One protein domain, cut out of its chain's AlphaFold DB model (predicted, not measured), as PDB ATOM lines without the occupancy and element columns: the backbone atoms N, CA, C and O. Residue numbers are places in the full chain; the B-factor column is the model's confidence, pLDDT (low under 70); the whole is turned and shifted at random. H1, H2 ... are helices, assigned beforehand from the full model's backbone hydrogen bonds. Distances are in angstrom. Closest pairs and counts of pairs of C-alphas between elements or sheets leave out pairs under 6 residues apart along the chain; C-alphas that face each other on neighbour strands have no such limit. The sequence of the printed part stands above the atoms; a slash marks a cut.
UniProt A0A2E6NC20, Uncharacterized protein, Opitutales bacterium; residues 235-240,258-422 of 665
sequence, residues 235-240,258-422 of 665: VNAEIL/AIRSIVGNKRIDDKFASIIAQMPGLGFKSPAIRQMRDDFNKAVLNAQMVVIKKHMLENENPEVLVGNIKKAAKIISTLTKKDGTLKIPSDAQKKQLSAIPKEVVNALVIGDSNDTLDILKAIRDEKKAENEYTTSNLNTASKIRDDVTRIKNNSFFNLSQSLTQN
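This is residues 235 to 240 and 258 to 422 of the 665 residues of an uncharacterized protein of Opitutales bacterium (UniProt A0A2E6NC20). A hairpin of helices H1 and H2 leads into a small cluster of H2, H3 and H5, with H4 packed on H3; long H6 starts there and runs out as an arm, its residues 384 to 403 standing free. The 171 printed residues, all helix in class, have six named helices, H1 to H6. The whole is extended: radius of gyration of the C-alphas 25.6 A, spans 85 by 51 by 25 A.

H2, residues 286 to 314, touches H5, residues 358 to 366, closest at C-alphas 304 and 363, 4.8 A. H3, residues 318 to 335, touches H6, residues 369 to 419, with 369 to 376 alone of H6, closest at C-alphas 329 and 369, 5.5 A. O i to N i+4 pairs are within hydrogen-bond range in 45 of 47 for H6.

H1, residues 260 to 278, begins at C-alpha (9.998, 41.320, 31.822). H4 is residues 347 to 353. H6, 68.2 A long, ends at C-alpha (-13.172, -30.264, 41.587).

Residues 241 to 257 are not printed, a gap of 12.9 A between C-alphas. The link H3 to H4 is long. Residues 389 to 422 are under pLDDT 70.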
ATOM      1  N   VAL A 235       4.867  34.700  33.801       50.50
ATOM      2  CA  VAL A 235       4.847  34.980  32.389       50.50
ATOM      3  C   VAL A 235       3.522  35.564  31.924       50.50
ATOM      4  O   VAL A 235       2.666  34.913  31.336       50.50
ATOM      5  N   ASN A 236       3.475  36.884  32.028       48.31
ATOM      6  CA  ASN A 236       3.119  37.733  30.886       48.31
ATOM      7  C   ASN A 236       4.374  38.434  30.313       48.31
ATOM      8  O   ASN A 236       4.310  39.512  29.715       48.31
ATOM      9  N   ALA A 237       5.546  37.830  30.537       46.69
ATOM     10  CA  ALA A 237       6.837  38.258  30.029       46.69
ATOM     11  C   ALA A 237       7.112  37.580  28.681       46.69
ATOM     12  O   ALA A 237       7.439  36.397  28.596       46.69
ATOM     13  N   GLU A 238       6.936  38.329  27.601       50.75
ATOM     14  CA  GLU A 238       7.288  37.915  26.250       50.75
ATOM     15  C   GLU A 238       8.815  37.886  26.053       50.75
ATOM     16  O   GLU A 238       9.390  38.751  25.407       50.75
ATOM     17  N   ILE A 239       9.507  36.881  26.592       50.97
ATOM     18  CA  ILE A 239      10.925  36.651  26.238       50.97
ATOM     19  C   ILE A 239      11.050  36.253  24.747       50.97
ATOM     20  O   ILE A 239      12.104  36.405  24.133       50.97
ATOM     21  N   LEU A 240       9.953  35.770  24.151       50.78
ATOM     22  CA  LEU A 240       9.899  35.209  22.800       50.78
ATOM     23  C   LEU A 240       9.005  35.988  21.813       50.78
ATOM     24  O   LEU A 240       8.814  35.495  20.700       50.78
ATOM     25  N   ALA A 258      14.137  45.629  28.174       42.34
ATOM     26  CA  ALA A 258      14.234  45.325  29.587       42.34
ATOM     27  C   ALA A 258      13.272  44.165  29.834       42.34
ATOM     28  O   ALA A 258      12.057  44.302  29.974       42.34
ATOM     29  N   ILE A 259      13.869  42.990  29.734       44.31
ATOM     30  CA  ILE A 259      13.308  41.672  29.890       44.31
ATOM     31  C   ILE A 259      12.319  41.694  31.059       44.31
ATOM     32  O   ILE A 259      12.704  41.850  32.215       44.31
ATOM     33  N   ARG A 260      11.025  41.501  30.779       42.59
ATOM     34  CA  ARG A 260       9.998  41.320  31.822       42.59
ATOM     35  C   ARG A 260      10.283  40.108  32.734       42.59
ATOM     36  O   ARG A 260       9.630  39.981  33.759       42.59
ATOM     37  N   SER A 261      11.275  39.262  32.423       43.22
ATOM     38  CA  SER A 261      11.809  38.248  33.349       43.22
ATOM     39  C   SER A 261      12.626  38.844  34.509       43.22
ATOM     40  O   SER A 261      12.661  38.239  35.574       43.22
ATOM     41  N   ILE A 262      13.201  40.049  34.361       44.62
ATOM     42  CA  ILE A 262      13.839  40.792  35.465       44.62
ATOM     43  C   ILE A 262      12.782  41.163  36.512       44.62
ATOM     44  O   ILE A 262      13.050  41.114  37.704       44.62
ATOM     45  N   VAL A 263      11.553  41.475  36.080       46.19
ATOM     46  CA  VAL A 263      10.433  41.810  36.978       46.19
ATOM     47  C   VAL A 263       9.966  40.588  37.774       46.19
ATOM     48  O   VAL A 263       9.464  40.748  38.881       46.19
ATOM     49  N   GLY A 264      10.148  39.375  37.242       54.62
ATOM     50  CA  GLY A 264       9.765  38.142  37.922       54.62
ATOM     51  C   GLY A 264      10.672  37.797  39.098       54.62
ATOM     52  O   GLY A 264      10.174  37.698  40.217       54.62
ATOM     53  N   ASN A 265      11.989  37.734  38.864       63.28
ATOM     54  CA  ASN A 265      12.975  37.598  39.946       63.28
ATOM     55  C   ASN A 265      12.850  38.752  40.928       63.28
ATOM     56  O   ASN A 265      12.652  38.517  42.110       63.28
ATOM     57  N   LYS A 266      12.792  39.991  40.427       69.50
ATOM     58  CA  LYS A 266      12.640  41.163  41.282       69.50
ATOM     59  C   LYS A 266      11.380  41.106  42.146       69.50
ATOM     60  O   LYS A 266      11.434  41.531  43.283       69.50
ATOM     61  N   ARG A 267      10.252  40.566  41.672       76.06
ATOM     62  CA  ARG A 267       9.043  40.438  42.503       76.06
ATOM     63  C   ARG A 267       9.217  39.404  43.616       76.06
ATOM     64  O   ARG A 267       8.750  39.657  44.725       76.06
ATOM     65  N   ILE A 268       9.831  38.259  43.323       82.19
ATOM     66  CA  ILE A 268      10.107  37.229  44.334       82.19
ATOM     67  C   ILE A 268      11.155  37.763  45.329       82.19
ATOM     68  O   ILE A 268      10.931  37.685  46.535       82.19
ATOM     69  N   ASP A 269      12.216  38.405  44.839       79.81
ATOM     70  CA  ASP A 269      13.272  39.030  45.639       79.81
ATOM     71  C   ASP A 269      12.751  40.202  46.480       79.81
ATOM     72  O   ASP A 269      13.096  40.303  47.650       79.81
ATOM     73  N   ASP A 270      11.888  41.067  45.935       83.38
ATOM     74  CA  ASP A 270      11.274  42.194  46.651       83.38
ATOM     75  C   ASP A 270      10.336  41.674  47.753       83.38
ATOM     76  O   ASP A 270      10.342  42.185  48.876       83.38
ATOM     77  N   LYS A 271       9.551  40.621  47.465       86.31
ATOM     78  CA  LYS A 271       8.738  39.940  48.485       86.31
ATOM     79  C   LYS A 271       9.628  39.346  49.572       86.31
ATOM     80  O   LYS A 271       9.375  39.587  50.750       86.31
ATOM     81  N   PHE A 272      10.691  38.638  49.207       87.62
ATOM     82  CA  PHE A 272      11.621  38.066  50.171       87.62
ATOM     83  C   PHE A 272      12.360  39.143  50.985       87.62
ATOM     84  O   PHE A 272      12.480  39.032  52.205       87.62
ATOM     85  N   ALA A 273      12.768  40.244  50.358       87.00
ATOM     86  CA  ALA A 273      13.344  41.398  51.037       87.00
ATOM     87  C   ALA A 273      12.355  42.008  52.041       87.00
ATOM     88  O   ALA A 273      12.759  42.370  53.144       87.00
ATOM     89  N   SER A 274      11.061  42.060  51.704       89.00
ATOM     90  CA  SER A 274      10.014  42.515  52.627       89.00
ATOM     91  C   SER A 274       9.821  41.573  53.823       89.00
ATOM     92  O   SER A 274       9.609  42.055  54.934       89.00
ATOM     93  N   ILE A 275       9.955  40.254  53.623       89.88
ATOM     94  CA  ILE A 275       9.934  39.236  54.688       89.88
ATOM     95  C   ILE A 275      11.134  39.462  55.617       89.88
ATOM     96  O   ILE A 275      10.971  39.655  56.821       89.88
ATOM     97  N   ILE A 276      12.340  39.556  55.054       90.12
ATOM     98  CA  ILE A 276      13.578  39.782  55.812       90.12
ATOM     99  C   ILE A 276      13.556  41.117  56.569       90.12
ATOM    100  O   ILE A 276      14.046  41.180  57.694       90.12
ATOM    101  N   ALA A 277      12.962  42.172  56.003       90.25
ATOM    102  CA  ALA A 277      12.846  43.475  56.656       90.25
ATOM    103  C   ALA A 277      11.926  43.459  57.894       90.25
ATOM    104  O   ALA A 277      12.141  44.243  58.817       90.25
ATOM    105  N   GLN A 278      10.935  42.561  57.945       89.69
ATOM    106  CA  GLN A 278      10.011  42.427  59.080       89.69
ATOM    107  C   GLN A 278      10.606  41.615  60.241       89.69
ATOM    108  O   GLN A 278      10.298  41.868  61.408       89.69
ATOM    109  N   MET A 279      11.507  40.670  59.947       91.19
ATOM    110  CA  MET A 279      12.083  39.754  60.942       91.19
ATOM    111  C   MET A 279      12.740  40.448  62.160       91.19
ATOM    112  O   MET A 279      12.496  40.005  63.287       91.19
ATOM    113  N   PRO A 280      13.529  41.535  62.020       89.75
ATOM    114  CA  PRO A 280      14.082  42.245  63.176       89.75
ATOM    115  C   PRO A 280      13.010  42.819  64.109       89.75
ATOM    116  O   PRO A 280      13.147  42.707  65.327       89.75
ATOM    117  N   GLY A 281      11.922  43.375  63.558       85.12
ATOM    118  CA  GLY A 281      10.802  43.923  64.338       85.12
ATOM    119  C   GLY A 281      10.051  42.852  65.132       85.12
ATOM    120  O   GLY A 281       9.556  43.108  66.227       85.12
ATOM    121  N   LEU A 282      10.056  41.618  64.628       86.75
ATOM    122  CA  LEU A 282       9.519  40.447  65.316       86.75
ATOM    123  C   LEU A 282      10.517  39.822  66.304       86.75
ATOM    124  O   LEU A 282      10.172  38.883  67.009       86.75
ATOM    125  N   GLY A 283      11.747  40.330  66.413       88.44
ATOM    126  CA  GLY A 283      12.753  39.835  67.355       88.44
ATOM    127  C   GLY A 283      13.511  38.585  66.893       88.44
ATOM    128  O   GLY A 283      14.065  37.870  67.734       88.44
ATOM    129  N   PHE A 284      13.551  38.295  65.589       87.62
ATOM    130  CA  PHE A 284      14.450  37.269  65.050       87.62
ATOM    131  C   PHE A 284      15.912  37.735  65.123       87.62
ATOM    132  O   PHE A 284      16.243  38.880  64.820       87.62
ATOM    133  N   LYS A 285      16.814  36.823  65.505       92.56
ATOM    134  CA  LYS A 285      18.262  37.086  65.575       92.56
ATOM    135  C   LYS A 285      18.926  36.894  64.206       92.56
ATOM    136  O   LYS A 285      18.444  36.119  63.383       92.56
ATOM    137  N   SER A 286      20.099  37.496  63.997       87.38
ATOM    138  CA  SER A 286      20.859  37.404  62.735       87.38
ATOM    139  C   SER A 286      21.104  35.977  62.212       87.38
ATOM    140  O   SER A 286      21.053  35.789  60.999       87.38
ATOM    141  N   PRO A 287      21.358  34.946  63.051       88.00
ATOM    142  CA  PRO A 287      21.438  33.565  62.572       88.00
ATOM    143  C   PRO A 287      20.134  33.062  61.939       88.00
ATOM    144  O   PRO A 287      20.189  32.462  60.875       88.00
ATOM    145  N   ALA A 288      18.976  33.371  62.530       86.00
ATOM    146  CA  ALA A 288      17.678  32.973  61.986       86.00
ATOM    147  C   ALA A 288      17.356  33.708  60.674       86.00
ATOM    148  O   ALA A 288      16.818  33.115  59.750       86.00
ATOM    149  N   ILE A 289      17.748  34.982  60.560       83.81
ATOM    150  CA  ILE A 289      17.600  35.757  59.316       83.81
ATOM    151  C   ILE A 289      18.468  35.166  58.192       83.81
ATOM    152  O   ILE A 289      18.040  35.109  57.041       83.81
ATOM    153  N   ARG A 290      19.685  34.704  58.514       80.25
ATOM    154  CA  ARG A 290      20.545  33.994  57.552       80.25
ATOM    155  C   ARG A 290      19.943  32.651  57.148       80.25
ATOM    156  O   ARG A 290      19.829  32.401  55.957       80.25
ATOM    157  N   GLN A 291      19.475  31.866  58.118       86.62
ATOM    158  CA  GLN A 291      18.796  30.599  57.853       86.62
ATOM    159  C   GLN A 291      17.580  30.790  56.937       86.62
ATOM    160  O   GLN A 291      17.436  30.063  55.968       86.62
ATOM    161  N   MET A 292      16.776  31.835  57.162       89.25
ATOM    162  CA  MET A 292      15.626  32.164  56.314       89.25
ATOM    163  C   MET A 292      16.020  32.448  54.856       89.25
ATOM    164  O   MET A 292      15.270  32.131  53.937       89.25
ATOM    165  N   ARG A 293      17.204  33.025  54.616       84.50
ATOM    166  CA  ARG A 293      17.750  33.195  53.259       84.50
ATOM    167  C   ARG A 293      18.126  31.868  52.627       84.50
ATOM    168  O   ARG A 293      17.816  31.656  51.459       84.50
ATOM    169  N   ASP A 294      18.754  30.988  53.388       82.06
ATOM    170  CA  ASP A 294      19.116  29.661  52.898       82.06
ATOM    171  C   ASP A 294      17.861  28.822  52.608       82.06
ATOM    172  O   ASP A 294      17.789  28.157  51.576       82.06
ATOM    173  N   ASP A 295      16.847  28.905  53.470       84.44
ATOM    174  CA  ASP A 295      15.565  28.218  53.306       84.44
ATOM    175  C   ASP A 295      14.780  28.766  52.113       84.44
ATOM    176  O   ASP A 295      14.259  27.985  51.321       84.44
ATOM    177  N   PHE A 296      14.769  30.085  51.914       87.25
ATOM    178  CA  PHE A 296      14.185  30.700  50.724       87.25
ATOM    179  C   PHE A 296      14.887  30.243  49.441       87.25
ATOM    180  O   PHE A 296      14.218  29.829  48.497       87.25
ATOM    181  N   ASN A 297      16.223  30.244  49.408       81.19
ATOM    182  CA  ASN A 297      16.978  29.772  48.246       81.19
ATOM    183  C   ASN A 297      16.659  28.300  47.934       81.19
ATOM    184  O   ASN A 297      16.426  27.947  46.777       81.19
ATOM    185  N   LYS A 298      16.574  27.446  48.964       83.31
ATOM    186  CA  LYS A 298      16.140  26.047  48.819       83.31
ATOM    187  C   LYS A 298      14.697  25.937  48.329       83.31
ATOM    188  O   LYS A 298      14.415  25.099  47.480       83.31
ATOM    189  N   ALA A 299      13.785  26.763  48.837       84.62
ATOM    190  CA  ALA A 299      12.384  26.759  48.427       84.62
ATOM    191  C   ALA A 299      12.222  27.180  46.959       84.62
ATOM    192  O   ALA A 299      11.489  26.531  46.214       84.62
ATOM    193  N   VAL A 300      12.958  28.204  46.515       84.44
ATOM    194  CA  VAL A 300      13.018  28.619  45.105       84.44
ATOM    195  C   VAL A 300      13.556  27.485  44.233       84.44
ATOM    196  O   VAL A 300      12.946  27.167  43.212       84.44
ATOM    197  N   LEU A 301      14.642  26.831  44.654       82.44
ATOM    198  CA  LEU A 301      15.213  25.685  43.948       82.44
ATOM    199  C   LEU A 301      14.203  24.533  43.829       82.44
ATOM    200  O   LEU A 301      13.942  24.035  42.735       82.44
ATOM    201  N   ASN A 302      13.567  24.149  44.937       83.81
ATOM    202  CA  ASN A 302      12.545  23.103  44.959       83.81
ATOM    203  C   ASN A 302      11.359  23.458  44.055       83.81
ATOM    204  O   ASN A 302      10.863  22.612  43.311       83.81
ATOM    205  N   ALA A 303      10.925  24.715  44.062       86.75
ATOM    206  CA  ALA A 303       9.843  25.176  43.206       86.75
ATOM    207  C   ALA A 303      10.192  25.079  41.712       86.75
ATOM    208  O   ALA A 303       9.358  24.654  40.910       86.75
ATOM    209  N   GLN A 304      11.437  25.385  41.333       85.25
ATOM    210  CA  GLN A 304      11.933  25.151  39.973       85.25
ATOM    211  C   GLN A 304      11.910  23.664  39.618       85.25
ATOM    212  O   GLN A 304      11.450  23.304  38.532       85.25
ATOM    213  N   MET A 305      12.349  22.796  40.537       84.38
ATOM    214  CA  MET A 305      12.319  21.345  40.340       84.38
ATOM    215  C   MET A 305      10.907  20.838  40.077       84.38
ATOM    216  O   MET A 305      10.713  20.064  39.145       84.38
ATOM    217  N   VAL A 306       9.920  21.295  40.850       87.12
ATOM    218  CA  VAL A 306       8.515  20.902  40.681       87.12
ATOM    219  C   VAL A 306       8.011  21.262  39.280       87.12
ATOM    220  O   VAL A 306       7.434  20.412  38.600       87.12
ATOM    221  N   VAL A 307       8.287  22.484  38.806       89.44
ATOM    222  CA  VAL A 307       7.877  22.935  37.464       89.44
ATOM    223  C   VAL A 307       8.562  22.116  36.364       89.44
ATOM    224  O   VAL A 307       7.901  21.657  35.429       89.44
ATOM    225  N   ILE A 308       9.876  21.889  36.473       88.25
ATOM    226  CA  ILE A 308      10.642  21.105  35.492       88.25
ATOM    227  C   ILE A 308      10.166  19.648  35.473       88.25
ATOM    228  O   ILE A 308       9.906  19.101  34.400       88.25
ATOM    229  N   LYS A 309      10.019  19.026  36.649       86.44
ATOM    230  CA  LYS A 309       9.597  17.630  36.808       86.44
ATOM    231  C   LYS A 309       8.210  17.405  36.227       86.44
ATOM    232  O   LYS A 309       8.043  16.472  35.449       86.44
ATOM    233  N   LYS A 310       7.250  18.287  36.521       89.81
ATOM    234  CA  LYS A 310       5.901  18.229  35.945       89.81
ATOM    235  C   LYS A 310       5.950  18.139  34.416       89.81
ATOM    236  O   LYS A 310       5.443  17.183  33.839       89.81
ATOM    237  N   HIS A 311       6.651  19.066  33.761       90.12
ATOM    238  CA  HIS A 311       6.759  19.054  32.301       90.12
ATOM    239  C   HIS A 311       7.582  17.884  31.752       90.12
ATOM    240  O   HIS A 311       7.343  17.451  30.631       90.12
ATOM    241  N   MET A 312       8.538  17.349  32.513       84.81
ATOM    242  CA  MET A 312       9.264  16.133  32.138       84.81
ATOM    243  C   MET A 312       8.426  14.856  32.233       84.81
ATOM    244  O   MET A 312       8.708  13.895  31.515       84.81
ATOM    245  N   LEU A 313       7.448  14.816  33.135       82.25
ATOM    246  CA  LEU A 313       6.513  13.701  33.264       82.25
ATOM    247  C   LEU A 313       5.436  13.752  32.173       82.25
ATOM    248  O   LEU A 313       5.081  12.714  31.633       82.25
ATOM    249  N   GLU A 314       4.983  14.953  31.807       86.12
ATOM    250  CA  GLU A 314       3.966  15.173  30.767       86.12
ATOM    251  C   GLU A 314       4.512  15.074  29.325       86.12
ATOM    252  O   GLU A 314       3.734  14.993  28.375       86.12
ATOM    253  N   ASN A 315       5.834  15.111  29.121       86.69
ATOM    254  CA  ASN A 315       6.432  15.095  27.781       86.69
ATOM    255  C   ASN A 315       6.548  13.672  27.209       86.69
ATOM    256  O   ASN A 315       7.126  12.796  27.847       86.69
ATOM    257  N   GLU A 316       6.106  13.477  25.961       86.06
ATOM    258  CA  GLU A 316       6.189  12.191  25.244       86.06
ATOM    259  C   GLU A 316       7.629  11.670  25.082       86.06
ATOM    260  O   GLU A 316       7.848  10.462  25.014       86.06
ATOM    261  N   ASN A 317       8.626  12.562  25.034       87.88
ATOM    262  CA  ASN A 317      10.039  12.205  24.929       87.88
ATOM    263  C   ASN A 317      10.904  12.972  25.957       87.88
ATOM    264  O   ASN A 317      11.585  13.954  25.619       87.88
ATOM    265  N   PRO A 318      10.923  12.512  27.223       83.06
ATOM    266  CA  PRO A 318      11.621  13.187  28.316       83.06
ATOM    267  C   PRO A 318      13.128  13.349  28.079       83.06
ATOM    268  O   PRO A 318      13.711  14.336  28.521       83.06
ATOM    269  N   GLU A 319      13.776  12.419  27.369       82.94
ATOM    270  CA  GLU A 319      15.219  12.483  27.099       82.94
ATOM    271  C   GLU A 319      15.580  13.639  26.161       82.94
ATOM    272  O   GLU A 319      16.543  14.377  26.408       82.94
ATOM    273  N   VAL A 320      14.777  13.842  25.111       89.25
ATOM    274  CA  VAL A 320      14.929  14.979  24.195       89.25
ATOM    275  C   VAL A 320      14.690  16.288  24.941       89.25
ATOM    276  O   VAL A 320      15.472  17.232  24.786       89.25
ATOM    277  N   LEU A 321      13.662  16.334  25.799       88.25
ATOM    278  CA  LEU A 321      13.388  17.503  26.627       88.25
ATOM    279  C   LEU A 321      14.572  17.815  27.555       88.25
ATOM    280  O   LEU A 321      15.046  18.946  27.542       88.25
ATOM    281  N   VAL A 322      15.138  16.834  28.267       87.69
ATOM    282  CA  VAL A 322      16.342  17.026  29.107       87.69
ATOM    283  C   VAL A 322      17.509  17.589  28.293       87.69
ATOM    284  O   VAL A 322      18.188  18.518  28.739       87.69
ATOM    285  N   GLY A 323      17.745  17.066  27.086       90.06
ATOM    286  CA  GLY A 323      18.771  17.584  26.181       90.06
ATOM    287  C   GLY A 323      18.546  19.053  25.806       90.06
ATOM    288  O   GLY A 323      19.497  19.841  25.786       90.06
ATOM    289  N   ASN A 324      17.295  19.440  25.555       92.12
ATOM    290  CA  ASN A 324      16.926  20.820  25.251       92.12
ATOM    291  C   ASN A 324      17.029  21.732  26.481       92.12
ATOM    292  O   ASN A 324      17.548  22.841  26.354       92.12
ATOM    293  N   ILE A 325      16.646  21.259  27.673       89.56
ATOM    294  CA  ILE A 325      16.789  22.012  28.927       89.56
ATOM    295  C   ILE A 325      18.271  22.276  29.225       89.56
ATOM    296  O   ILE A 325      18.633  23.410  29.524       89.56
ATOM    297  N   LYS A 326      19.168  21.294  29.052       89.88
ATOM    298  CA  LYS A 326      20.623  21.501  29.230       89.88
ATOM    299  C   LYS A 326      21.181  22.578  28.297       89.88
ATOM    300  O   LYS A 326      22.001  23.399  28.711       89.88
ATOM    301  N   LYS A 327      20.743  22.586  27.033       91.88
ATOM    302  CA  LYS A 327      21.126  23.626  26.065       91.88
ATOM    303  C   LYS A 327      20.583  24.990  26.493       91.88
ATOM    304  O   LYS A 327      21.339  25.955  26.486       91.88
ATOM    305  N   ALA A 328      19.318  25.055  26.904       88.88
ATOM    306  CA  ALA A 328      18.682  26.275  27.390       88.88
ATOM    307  C   ALA A 328      19.382  26.844  28.634       88.88
ATOM    308  O   ALA A 328      19.699  28.030  28.648       88.88
ATOM    309  N   ALA A 329      19.719  26.010  29.620       87.56
ATOM    310  CA  ALA A 329      20.448  26.418  30.823       87.56
ATOM    311  C   ALA A 329      21.819  27.029  30.482       87.56
ATOM    312  O   ALA A 329      22.174  28.092  30.992       87.56
ATOM    313  N   LYS A 330      22.562  26.420  29.546       89.38
ATOM    314  CA  LYS A 330      23.841  26.963  29.055       89.38
ATOM    315  C   LYS A 330      23.671  28.287  28.306       89.38
ATOM    316  O   LYS A 330      24.534  29.153  28.383       89.38
ATOM    317  N   ILE A 331      22.585  28.458  27.554       87.62
ATOM    318  CA  ILE A 331      22.282  29.736  26.899       87.62
ATOM    319  C   ILE A 331      22.004  30.797  27.960       87.62
ATOM    320  O   ILE A 331      22.623  31.855  27.924       87.62
ATOM    321  N   ILE A 332      21.124  30.504  28.917       84.69
ATOM    322  CA  ILE A 332      20.732  31.437  29.977       84.69
ATOM    323  C   ILE A 332      21.957  31.884  30.775       84.69
ATOM    324  O   ILE A 332      22.151  33.086  30.921       84.69
ATOM    325  N   SER A 333      22.860  30.973  31.149       84.00
ATOM    326  CA  SER A 333      24.091  31.336  31.866       84.00
ATOM    327  C   SER A 333      24.988  32.314  31.098       84.00
ATOM    328  O   SER A 333      25.595  33.197  31.696       84.00
ATOM    329  N   THR A 334      25.039  32.221  29.763       86.62
ATOM    330  CA  THR A 334      25.782  33.185  28.924       86.62
ATOM    331  C   THR A 334      25.070  34.527  28.752       86.62
ATOM    332  O   THR A 334      25.708  35.535  28.426       86.62
ATOM    333  N   LEU A 335      23.748  34.548  28.941       82.31
ATOM    334  CA  LEU A 335      22.938  35.759  28.879       82.31
ATOM    335  C   LEU A 335      22.952  36.507  30.215       82.31
ATOM    336  O   LEU A 335      22.845  37.732  30.192       82.31
ATOM    337  N   THR A 336      23.126  35.822  31.345       78.00
ATOM    338  CA  THR A 336      23.172  36.435  32.678       78.00
ATOM    339  C   THR A 336      24.431  37.288  32.852       78.00
ATOM    340  O   THR A 336      25.564  36.833  32.703       78.00
ATOM    341  N   LYS A 337      24.239  38.574  33.145       76.06
ATOM    342  CA  LYS A 337      25.296  39.525  33.500       76.06
ATOM    343  C   LYS A 337      25.636  39.407  34.991       76.06
ATOM    344  O   LYS A 337      24.896  38.816  35.768       76.06
ATOM    345  N   LYS A 338      26.743  40.033  35.411       73.69
ATOM    346  CA  LYS A 338      27.193  40.047  36.820       73.69
ATOM    347  C   LYS A 338      26.177  40.650  37.798       73.69
ATOM    348  O   LYS A 338      26.229  40.335  38.976       73.69
ATOM    349  N   ASP A 339      25.297  41.524  37.318       66.69
ATOM    350  CA  ASP A 339      24.234  42.166  38.099       66.69
ATOM    351  C   ASP A 339      22.925  41.349  38.121       66.69
ATOM    352  O   ASP A 339      21.908  41.838  38.606       66.69
ATOM    353  N   GLY A 340      22.928  40.131  37.565       66.31
ATOM    354  CA  GLY A 340      21.752  39.267  37.461       66.31
ATOM    355  C   GLY A 340      20.813  39.607  36.298       66.31
ATOM    356  O   GLY A 340      19.836  38.896  36.076       66.31
ATOM    357  N   THR A 341      21.087  40.657  35.514       69.12
ATOM    358  CA  THR A 341      20.258  40.992  34.345       69.12
ATOM    359  C   THR A 341      20.587  40.099  33.151       69.12
ATOM    360  O   THR A 341      21.733  39.710  32.941       69.12
ATOM    361  N   LEU A 342      19.593  39.782  32.320       69.06
ATOM    362  CA  LEU A 342      19.798  38.985  31.109       69.06
ATOM    363  C   LEU A 342      20.111  39.879  29.891       69.06
ATOM    364  O   LEU A 342      19.584  40.981  29.740       69.06
ATOM    365  N   LYS A 343      20.979  39.405  28.996       77.69
ATOM    366  CA  LYS A 343      21.177  39.960  27.648       77.69
ATOM    367  C   LYS A 343      20.059  39.493  26.713       77.69
ATOM    368  O   LYS A 343      19.465  38.438  26.923       77.69
ATOM    369  N   ILE A 344      19.817  40.253  25.644       77.38
ATOM    370  CA  ILE A 344      18.867  39.857  24.599       77.38
ATOM    371  C   ILE A 344      19.415  38.608  23.880       77.38
ATOM    372  O   ILE A 344      20.538  38.656  23.369       77.38
ATOM    373  N   PRO A 345      18.661  37.494  23.824       79.81
ATOM    374  CA  PRO A 345      19.081  36.310  23.085       79.81
ATOM    375  C   PRO A 345      19.121  36.587  21.576       79.81
ATOM    376  O   PRO A 345      18.208  37.204  21.025       79.81
ATOM    377  N   SER A 346      20.148  36.076  20.893       86.19
ATOM    378  CA  SER A 346      20.187  36.032  19.424       86.19
ATOM    379  C   SER A 346      19.050  35.166  18.868       86.19
ATOM    380  O   SER A 346      18.498  34.325  19.577       86.19
ATOM    381  N   ASP A 347      18.707  35.304  17.587       84.19
ATOM    382  CA  ASP A 347      17.608  34.523  16.996       84.19
ATOM    383  C   ASP A 347      17.856  33.006  17.043       84.19
ATOM    384  O   ASP A 347      16.926  32.223  17.255       84.19
ATOM    385  N   ALA A 348      19.120  32.582  16.943       88.00
ATOM    386  CA  ALA A 348      19.510  31.188  17.143       88.00
ATOM    387  C   ALA A 348      19.236  30.719  18.585       88.00
ATOM    388  O   ALA A 348      18.688  29.634  18.790       88.00
ATOM    389  N   GLN A 349      19.555  31.554  19.580       87.81
ATOM    390  CA  GLN A 349      19.275  31.277  20.991       87.81
ATOM    391  C   GLN A 349      17.767  31.282  21.279       87.81
ATOM    392  O   GLN A 349      17.288  30.386  21.966       87.81
ATOM    393  N   LYS A 350      16.994  32.213  20.702       85.12
ATOM    394  CA  LYS A 350      15.523  32.235  20.811       85.12
ATOM    395  C   LYS A 350      14.904  30.947  20.279       85.12
ATOM    396  O   LYS A 350      14.060  30.363  20.950       85.12
ATOM    397  N   LYS A 351      15.359  30.470  19.113       87.19
ATOM    398  CA  LYS A 351      14.903  29.197  18.535       87.19
ATOM    399  C   LYS A 351      15.180  28.019  19.475       87.19
ATOM    400  O   LYS A 351      14.322  27.156  19.641       87.19
ATOM    401  N   GLN A 352      16.350  27.995  20.113       87.31
ATOM    402  CA  GLN A 352      16.707  26.954  21.081       87.31
ATOM    403  C   GLN A 352      15.883  27.044  22.375       87.31
ATOM    404  O   GLN A 352      15.435  26.014  22.867       87.31
ATOM    405  N   LEU A 353      15.623  28.248  22.890       86.75
ATOM    406  CA  LEU A 353      14.773  28.457  24.069       86.75
ATOM    407  C   LEU A 353      13.297  28.133  23.794       86.75
ATOM    408  O   LEU A 353      12.613  27.638  24.680       86.75
ATOM    409  N   SER A 354      12.810  28.336  22.566       86.88
ATOM    410  CA  SER A 354      11.442  27.962  22.173       86.88
ATOM    411  C   SER A 354      11.216  26.452  22.016       86.88
ATOM    412  O   SER A 354      10.084  26.028  21.812       86.88
ATOM    413  N   ALA A 355      12.276  25.638  22.088       90.38
ATOM    414  CA  ALA A 355      12.186  24.180  21.992       90.38
ATOM    415  C   ALA A 355      11.807  23.497  23.322       90.38
ATOM    416  O   ALA A 355      11.741  22.268  23.378       90.38
ATOM    417  N   ILE A 356      11.599  24.271  24.390       91.31
ATOM    418  CA  ILE A 356      11.139  23.799  25.701       91.31
ATOM    419  C   ILE A 356       9.902  24.594  26.145       91.31
ATOM    420  O   ILE A 356       9.713  25.721  25.676       91.31
ATOM    421  N   PRO A 357       9.055  24.040  27.039       91.38
ATOM    422  CA  PRO A 357       7.916  24.771  27.584       91.38
ATOM    423  C   PRO A 357       8.349  26.085  28.237       91.38
ATOM    424  O   PRO A 357       9.424  26.188  28.834       91.38
ATOM    425  N   LYS A 358       7.503  27.105  28.128       86.25
ATOM    426  CA  LYS A 358       7.804  28.469  28.576       86.25
ATOM    427  C   LYS A 358       8.002  28.533  30.090       86.25
ATOM    428  O   LYS A 358       8.868  29.245  30.580       86.25
ATOM    429  N   GLU A 359       7.226  27.738  30.806       87.69
ATOM    430  CA  GLU A 359       7.262  27.516  32.246       87.69
ATOM    431  C   GLU A 359       8.627  26.974  32.683       87.69
ATOM    432  O   GLU A 359       9.204  27.446  33.662       87.69
ATOM    433  N   VAL A 360       9.185  26.048  31.897       88.69
ATOM    434  CA  VAL A 360      10.531  25.508  32.111       88.69
ATOM    435  C   VAL A 360      11.575  26.597  31.877       88.69
ATOM    436  O   VAL A 360      12.461  26.754  32.707       88.69
ATOM    437  N   VAL A 361      11.451  27.416  30.821       87.19
ATOM    438  CA  VAL A 361      12.349  28.575  30.615       87.19
ATOM    439  C   VAL A 361      12.338  29.508  31.831       87.19
ATOM    440  O   VAL A 361      13.398  29.973  32.235       87.19
ATOM    441  N   ASN A 362      11.179  29.763  32.448       83.31
ATOM    442  CA  ASN A 362      11.114  30.617  33.641       83.31
ATOM    443  C   ASN A 362      11.854  30.002  34.814       83.31
ATOM    444  O   ASN A 362      12.646  30.693  35.446       83.31
ATOM    445  N   ALA A 363      11.619  28.716  35.081       85.38
ATOM    446  CA  ALA A 363      12.306  28.003  36.147       85.38
ATOM    447  C   ALA A 363      13.834  28.103  35.976       85.38
ATOM    448  O   ALA A 363      14.541  28.377  36.939       85.38
ATOM    449  N   LEU A 364      14.325  28.000  34.734       84.81
ATOM    450  CA  LEU A 364      15.747  28.148  34.402       84.81
ATOM    451  C   LEU A 364      16.308  29.566  34.584       84.81
ATOM    452  O   LEU A 364      17.504  29.722  34.797       84.81
ATOM    453  N   VAL A 365      15.484  30.602  34.427       81.75
ATOM    454  CA  VAL A 365      15.912  32.009  34.527       81.75
ATOM    455  C   VAL A 365      16.021  32.476  35.981       81.75
ATOM    456  O   VAL A 365      16.755  33.418  36.275       81.75
ATOM    457  N   ILE A 366      15.283  31.838  36.885       77.06
ATOM    458  CA  ILE A 366      15.223  32.220  38.301       77.06
ATOM    459  C   ILE A 366      16.406  31.640  39.087       77.06
ATOM    460  O   ILE A 366      16.838  32.239  40.065       77.06
ATOM    461  N   GLY A 367      16.928  30.482  38.678       71.75
ATOM    462  CA  GLY A 367      17.974  29.756  39.401       71.75
ATOM    463  C   GLY A 367      19.377  30.026  38.875       71.75
ATOM    464  O   GLY A 367      19.557  30.524  37.761       71.75
ATOM    465  N   ASP A 368      20.390  29.635  39.653       73.19
ATOM    466  CA  ASP A 368      21.725  29.479  39.087       73.19
ATOM    467  C   ASP A 368      21.689  28.328  38.066       73.19
ATOM    468  O   ASP A 368      21.181  27.224  38.294       73.19
ATOM    469  N   SER A 369      22.244  28.600  36.892       65.44
ATOM    470  CA  SER A 369      22.434  27.614  35.838       65.44
ATOM    471  C   SER A 369      23.203  26.365  36.288       65.44
ATOM    472  O   SER A 369      22.968  25.289  35.734       65.44
ATOM    473  N   ASN A 370      24.094  26.486  37.279       71.69
ATOM    474  CA  ASN A 370      24.821  25.350  37.846       71.69
ATOM    475  C   ASN A 370      23.893  24.457  38.676       71.69
ATOM    476  O   ASN A 370      23.842  23.252  38.430       71.69
ATOM    477  N   ASP A 371      23.077  25.053  39.548       74.62
ATOM    478  CA  ASP A 371      22.098  24.327  40.364       74.62
ATOM    479  C   ASP A 371      21.089  23.590  39.479       74.62
ATOM    480  O   ASP A 371      20.732  22.441  39.728       74.62
ATOM    481  N   THR A 372      20.702  24.200  38.357       68.31
ATOM    482  CA  THR A 372      19.827  23.563  37.366       68.31
ATOM    483  C   THR A 372      20.446  22.294  36.763       68.31
ATOM    484  O   THR A 372      19.755  21.303  36.509       68.31
ATOM    485  N   LEU A 373      21.752  22.291  36.483       71.81
ATOM    486  CA  LEU A 373      22.410  21.103  35.935       71.81
ATOM    487  C   LEU A 373      22.421  19.957  36.945       71.81
ATOM    488  O   LEU A 373      22.271  18.802  36.539       71.81
ATOM    489  N   ASP A 374      22.551  20.272  38.229       75.56
ATOM    490  CA  ASP A 374      22.468  19.289  39.305       75.56
ATOM    491  C   ASP A 374      21.024  18.823  39.538       75.56
ATOM    492  O   ASP A 374      20.796  17.620  39.674       75.56
ATOM    493  N   ILE A 375      20.031  19.710  39.396       71.12
ATOM    494  CA  ILE A 375      18.603  19.348  39.342       71.12
ATOM    495  C   ILE A 375      18.337  18.337  38.222       71.12
ATOM    496  O   ILE A 375      17.671  17.325  38.428       71.12
ATOM    497  N   LEU A 376      18.853  18.584  37.017       74.56
ATOM    498  CA  LEU A 376      18.631  17.694  35.876       74.56
ATOM    499  C   LEU A 376      19.294  16.330  36.055       74.56
ATOM    500  O   LEU A 376      18.811  15.350  35.486       74.56
ATOM    501  N   LYS A 377      20.396  16.253  36.810       77.56
ATOM    502  CA  LYS A 377      20.967  14.966  37.225       77.56
ATOM    503  C   LYS A 377      20.038  14.281  38.223       77.56
ATOM    504  O   LYS A 377      19.647  13.156  37.955       77.56
ATOM    505  N   ALA A 378      19.594  14.984  39.266       72.81
ATOM    506  CA  ALA A 378      18.692  14.434  40.278       72.81
ATOM    507  C   ALA A 378      17.384  13.892  39.674       72.81
ATOM    508  O   ALA A 378      17.011  12.757  39.949       72.81
ATOM    509  N   ILE A 379      16.728  14.641  38.777       71.62
ATOM    510  CA  ILE A 379      15.495  14.186  38.106       71.62
ATOM    511  C   ILE A 379      15.775  12.991  37.179       71.62
ATOM    512  O   ILE A 379      14.954  12.080  37.067       71.62
ATOM    513  N   ARG A 380      16.928  12.970  36.496       73.44
ATOM    514  CA  ARG A 380      17.327  11.828  35.659       73.44
ATOM    515  C   ARG A 380      17.546  10.578  36.507       73.44
ATOM    516  O   ARG A 380      17.102   9.508  36.101       73.44
ATOM    517  N   ASP A 381      18.234  10.716  37.632       74.38
ATOM    518  CA  ASP A 381      18.548   9.614  38.536       74.38
ATOM    519  C   ASP A 381      17.275   9.093  39.214       74.38
ATOM    520  O   ASP A 381      17.076   7.884  39.274       74.38
ATOM    521  N   GLU A 382      16.353   9.983  39.598       70.62
ATOM    522  CA  GLU A 382      15.027   9.618  40.109       70.62
ATOM    523  C   GLU A 382      14.205   8.862  39.057       70.62
ATOM    524  O   GLU A 382      13.693   7.786  39.343       70.62
ATOM    525  N   LYS A 383      14.132   9.350  37.812       71.38
ATOM    526  CA  LYS A 383      13.397   8.664  36.734       71.38
ATOM    527  C   LYS A 383      14.051   7.342  36.330       71.38
ATOM    528  O   LYS A 383      13.367   6.400  35.944       71.38
ATOM    529  N   LYS A 384      15.380   7.248  36.428       75.31
ATOM    530  CA  LYS A 384      16.109   5.987  36.267       75.31
ATOM    531  C   LYS A 384      15.734   5.011  37.384       75.31
ATOM    532  O   LYS A 384      15.399   3.877  37.065       75.31
ATOM    533  N   ALA A 385      15.715   5.456  38.639       70.44
ATOM    534  CA  ALA A 385      15.291   4.649  39.780       70.44
ATOM    535  C   ALA A 385      13.814   4.236  39.682       70.44
ATOM    536  O   ALA A 385      13.485   3.092  39.964       70.44
ATOM    537  N   GLU A 386      12.928   5.118  39.218       69.56
ATOM    538  CA  GLU A 386      11.512   4.824  38.969       69.56
ATOM    539  C   GLU A 386      11.343   3.809  37.833       69.56
ATOM    540  O   GLU A 386      10.554   2.877  37.953       69.56
ATOM    541  N   ASN A 387      12.118   3.928  36.752       69.31
ATOM    542  CA  ASN A 387      12.128   2.943  35.672       69.31
ATOM    543  C   ASN A 387      12.695   1.599  36.140       69.31
ATOM    544  O   ASN A 387      12.159   0.558  35.771       69.31
ATOM    545  N   GLU A 388      13.753   1.595  36.949       71.69
ATOM    546  CA  GLU A 388      14.332   0.388  37.549       71.69
ATOM    547  C   GLU A 388      13.358  -0.260  38.534       71.69
ATOM    548  O   GLU A 388      13.181  -1.472  38.491       71.69
ATOM    549  N   TYR A 389      12.659   0.533  39.348       64.50
ATOM    550  CA  TYR A 389      11.595   0.091  40.244       64.50
ATOM    551  C   TYR A 389      10.402  -0.461  39.466       64.50
ATOM    552  O   TYR A 389       9.943  -1.558  39.753       64.50
ATOM    553  N   THR A 390       9.942   0.231  38.423       61.97
ATOM    554  CA  THR A 390       8.856  -0.229  37.548       61.97
ATOM    555  C   THR A 390       9.252  -1.501  36.809       61.97
ATOM    556  O   THR A 390       8.464  -2.434  36.739       61.97
ATOM    557  N   THR A 391      10.487  -1.591  36.315       69.81
ATOM    558  CA  THR A 391      11.033  -2.800  35.681       69.81
ATOM    559  C   THR A 391      11.172  -3.931  36.695       69.81
ATOM    560  O   THR A 391      10.823  -5.065  36.394       69.81
ATOM    561  N   SER A 392      11.624  -3.642  37.915       67.94
ATOM    562  CA  SER A 392      11.697  -4.597  39.022       67.94
ATOM    563  C   SER A 392      10.306  -5.088  39.415       67.94
ATOM    564  O   SER A 392      10.111  -6.291  39.547       67.94
ATOM    565  N   ASN A 393       9.314  -4.202  39.491       58.28
ATOM    566  CA  ASN A 393       7.916  -4.524  39.758       58.28
ATOM    567  C   ASN A 393       7.275  -5.277  38.602       58.28
ATOM    568  O   ASN A 393       6.513  -6.189  38.859       58.28
ATOM    569  N   LEU A 394       7.585  -4.960  37.345       62.16
ATOM    570  CA  LEU A 394       7.128  -5.718  36.180       62.16
ATOM    571  C   LEU A 394       7.778  -7.098  36.140       62.16
ATOM    572  O   LEU A 394       7.097  -8.069  35.848       62.16
ATOM    573  N   ASN A 395       9.058  -7.211  36.487       68.19
ATOM    574  CA  ASN A 395       9.758  -8.487  36.605       68.19
ATOM    575  C   ASN A 395       9.247  -9.295  37.798       68.19
ATOM    576  O   ASN A 395       9.119 -10.508  37.699       68.19
ATOM    577  N   THR A 396       8.923  -8.642  38.910       59.94
ATOM    578  CA  THR A 396       8.336  -9.259  40.102       59.94
ATOM    579  C   THR A 396       6.896  -9.649  39.836       59.94
ATOM    580  O   THR A 396       6.516 -10.750  40.172       59.94
ATOM    581  N   ALA A 397       6.115  -8.823  39.147       50.44
ATOM    582  CA  ALA A 397       4.762  -9.131  38.708       50.44
ATOM    583  C   ALA A 397       4.755 -10.189  37.605       50.44
ATOM    584  O   ALA A 397       3.821 -10.971  37.555       50.44
ATOM    585  N   SER A 398       5.778 -10.253  36.747       60.06
ATOM    586  CA  SER A 398       5.977 -11.345  35.792       60.06
ATOM    587  C   SER A 398       6.336 -12.616  36.535       60.06
ATOM    588  O   SER A 398       5.682 -13.611  36.307       60.06
ATOM    589  N   LYS A 399       7.275 -12.584  37.488       63.41
ATOM    590  CA  LYS A 399       7.610 -13.735  38.338       63.41
ATOM    591  C   LYS A 399       6.428 -14.187  39.177       63.41
ATOM    592  O   LYS A 399       6.165 -15.368  39.209       63.41
ATOM    593  N   ILE A 400       5.677 -13.276  39.788       53.06
ATOM    594  CA  ILE A 400       4.436 -13.566  40.504       53.06
ATOM    595  C   ILE A 400       3.394 -14.064  39.521       53.06
ATOM    596  O   ILE A 400       2.695 -14.990  39.855       53.06
ATOM    597  N   ARG A 401       3.267 -13.528  38.305       51.22
ATOM    598  CA  ARG A 401       2.351 -14.064  37.290       51.22
ATOM    599  C   ARG A 401       2.789 -15.446  36.840       51.22
ATOM    600  O   ARG A 401       1.917 -16.268  36.635       51.22
ATOM    601  N   ASP A 402       4.075 -15.718  36.706       58.16
ATOM    602  CA  ASP A 402       4.645 -16.999  36.296       58.16
ATOM    603  C   ASP A 402       4.566 -18.007  37.441       58.16
ATOM    604  O   ASP A 402       4.253 -19.163  37.205       58.16
ATOM    605  N   ASP A 403       4.748 -17.569  38.685       52.75
ATOM    606  CA  ASP A 403       4.598 -18.340  39.915       52.75
ATOM    607  C   ASP A 403       3.125 -18.569  40.217       52.75
ATOM    608  O   ASP A 403       2.768 -19.684  40.534       52.75
ATOM    609  N   VAL A 404       2.251 -17.581  40.035       47.59
ATOM    610  CA  VAL A 404       0.789 -17.700  40.083       47.59
ATOM    611  C   VAL A 404       0.319 -18.521  38.909       47.59
ATOM    612  O   VAL A 404      -0.598 -19.277  39.096       47.59
ATOM    613  N   THR A 405       0.916 -18.475  37.724       48.28
ATOM    614  CA  THR A 405       0.557 -19.355  36.601       48.28
ATOM    615  C   THR A 405       1.106 -20.751  36.837       48.28
ATOM    616  O   THR A 405       0.440 -21.708  36.495       48.28
ATOM    617  N   ARG A 406       2.247 -20.916  37.507       52.56
ATOM    618  CA  ARG A 406       2.778 -22.210  37.954       52.56
ATOM    619  C   ARG A 406       1.941 -22.774  39.092       52.56
ATOM    620  O   ARG A 406       1.641 -23.952  39.076       52.56
ATOM    621  N   ILE A 407       1.497 -21.948  40.032       49.25
ATOM    622  CA  ILE A 407       0.599 -22.272  41.143       49.25
ATOM    623  C   ILE A 407      -0.828 -22.414  40.615       49.25
ATOM    624  O   ILE A 407      -1.560 -23.233  41.111       49.25
ATOM    625  N   LYS A 408      -1.271 -21.739  39.564       43.41
ATOM    626  CA  LYS A 408      -2.603 -21.915  38.962       43.41
ATOM    627  C   LYS A 408      -2.569 -23.118  38.015       43.41
ATOM    628  O   LYS A 408      -3.485 -23.914  38.009       43.41
ATOM    629  N   ASN A 409      -1.459 -23.409  37.354       42.53
ATOM    630  CA  ASN A 409      -1.296 -24.641  36.582       42.53
ATOM    631  C   ASN A 409      -0.959 -25.859  37.464       42.53
ATOM    632  O   ASN A 409      -1.242 -26.969  37.048       42.53
ATOM    633  N   ASN A 410      -0.437 -25.690  38.686       46.97
ATOM    634  CA  ASN A 410      -0.206 -26.795  39.637       46.97
ATOM    635  C   ASN A 410      -1.268 -26.894  40.738       46.97
ATOM    636  O   ASN A 410      -1.430 -27.957  41.318       46.97
ATOM    637  N   SER A 411      -1.989 -25.820  41.043       48.28
ATOM    638  CA  SER A 411      -3.054 -25.782  42.055       48.28
ATOM    639  C   SER A 411      -4.397 -25.617  41.385       48.28
ATOM    640  O   SER A 411      -5.277 -26.347  41.750       48.28
ATOM    641  N   PHE A 412      -4.594 -24.792  40.356       41.03
ATOM    642  CA  PHE A 412      -5.884 -24.734  39.642       41.03
ATOM    643  C   PHE A 412      -6.066 -25.878  38.641       41.03
ATOM    644  O   PHE A 412      -7.196 -26.273  38.449       41.03
ATOM    645  N   PHE A 413      -5.019 -26.460  38.038       41.41
ATOM    646  CA  PHE A 413      -5.171 -27.668  37.201       41.41
ATOM    647  C   PHE A 413      -5.367 -28.930  38.059       41.41
ATOM    648  O   PHE A 413      -6.172 -29.784  37.705       41.41
ATOM    649  N   ASN A 414      -4.712 -29.015  39.225       44.47
ATOM    650  CA  ASN A 414      -4.947 -30.101  40.185       44.47
ATOM    651  C   ASN A 414      -6.244 -29.897  40.985       44.47
ATOM    652  O   ASN A 414      -6.944 -30.872  41.221       44.47
ATOM    653  N   LEU A 415      -6.618 -28.656  41.322       43.00
ATOM    654  CA  LEU A 415      -7.901 -28.319  41.944       43.00
ATOM    655  C   LEU A 415      -9.031 -28.380  40.917       43.00
ATOM    656  O   LEU A 415     -10.099 -28.820  41.273       43.00
ATOM    657  N   SER A 416      -8.853 -28.042  39.633       41.16
ATOM    658  CA  SER A 416      -9.911 -28.225  38.623       41.16
ATOM    659  C   SER A 416     -10.092 -29.692  38.254       41.16
ATOM    660  O   SER A 416     -11.226 -30.111  38.057       41.16
ATOM    661  N   GLN A 417      -9.011 -30.487  38.201       40.94
ATOM    662  CA  GLN A 417      -9.134 -31.942  38.070       40.94
ATOM    663  C   GLN A 417      -9.734 -32.581  39.335       40.94
ATOM    664  O   GLN A 417     -10.573 -33.470  39.193       40.94
ATOM    665  N   SER A 418      -9.421 -32.094  40.546       41.78
ATOM    666  CA  SER A 418     -10.050 -32.576  41.788       41.78
ATOM    667  C   SER A 418     -11.470 -32.037  42.010       41.78
ATOM    668  O   SER A 418     -12.283 -32.737  42.591       41.78
ATOM    669  N   LEU A 419     -11.823 -30.849  41.513       42.62
ATOM    670  CA  LEU A 419     -13.172 -30.264  41.587       42.62
ATOM    671  C   LEU A 419     -14.147 -30.975  40.648       42.62
ATOM    672  O   LEU A 419     -15.341 -31.017  40.922       42.62
ATOM    673  N   THR A 420     -13.655 -31.571  39.559       45.84
ATOM    674  CA  THR A 420     -14.471 -32.463  38.726       45.84
ATOM    675  C   THR A 420     -14.570 -33.892  39.267       45.84
ATOM    676  O   THR A 420     -15.340 -34.670  38.707       45.84
ATOM    677  N   GLN A 421     -13.809 -34.268  40.311       45.06
ATOM    678  CA  GLN A 421     -13.715 -35.670  40.754       45.06
ATOM    679  C   GLN A 421     -13.836 -35.956  42.270       45.06
ATOM    680  O   GLN A 421     -14.099 -37.109  42.592       45.06
ATOM    681  N   ASN A 422     -13.753 -34.988  43.197       42.22
ATOM    682  CA  ASN A 422     -13.769 -35.246  44.652       42.22
ATOM    683  C   ASN A 422     -14.773 -34.391  45.460       42.22
ATOM    684  O   ASN A 422     -15.083 -33.252  45.118       42.22
TER     685      ASN A 422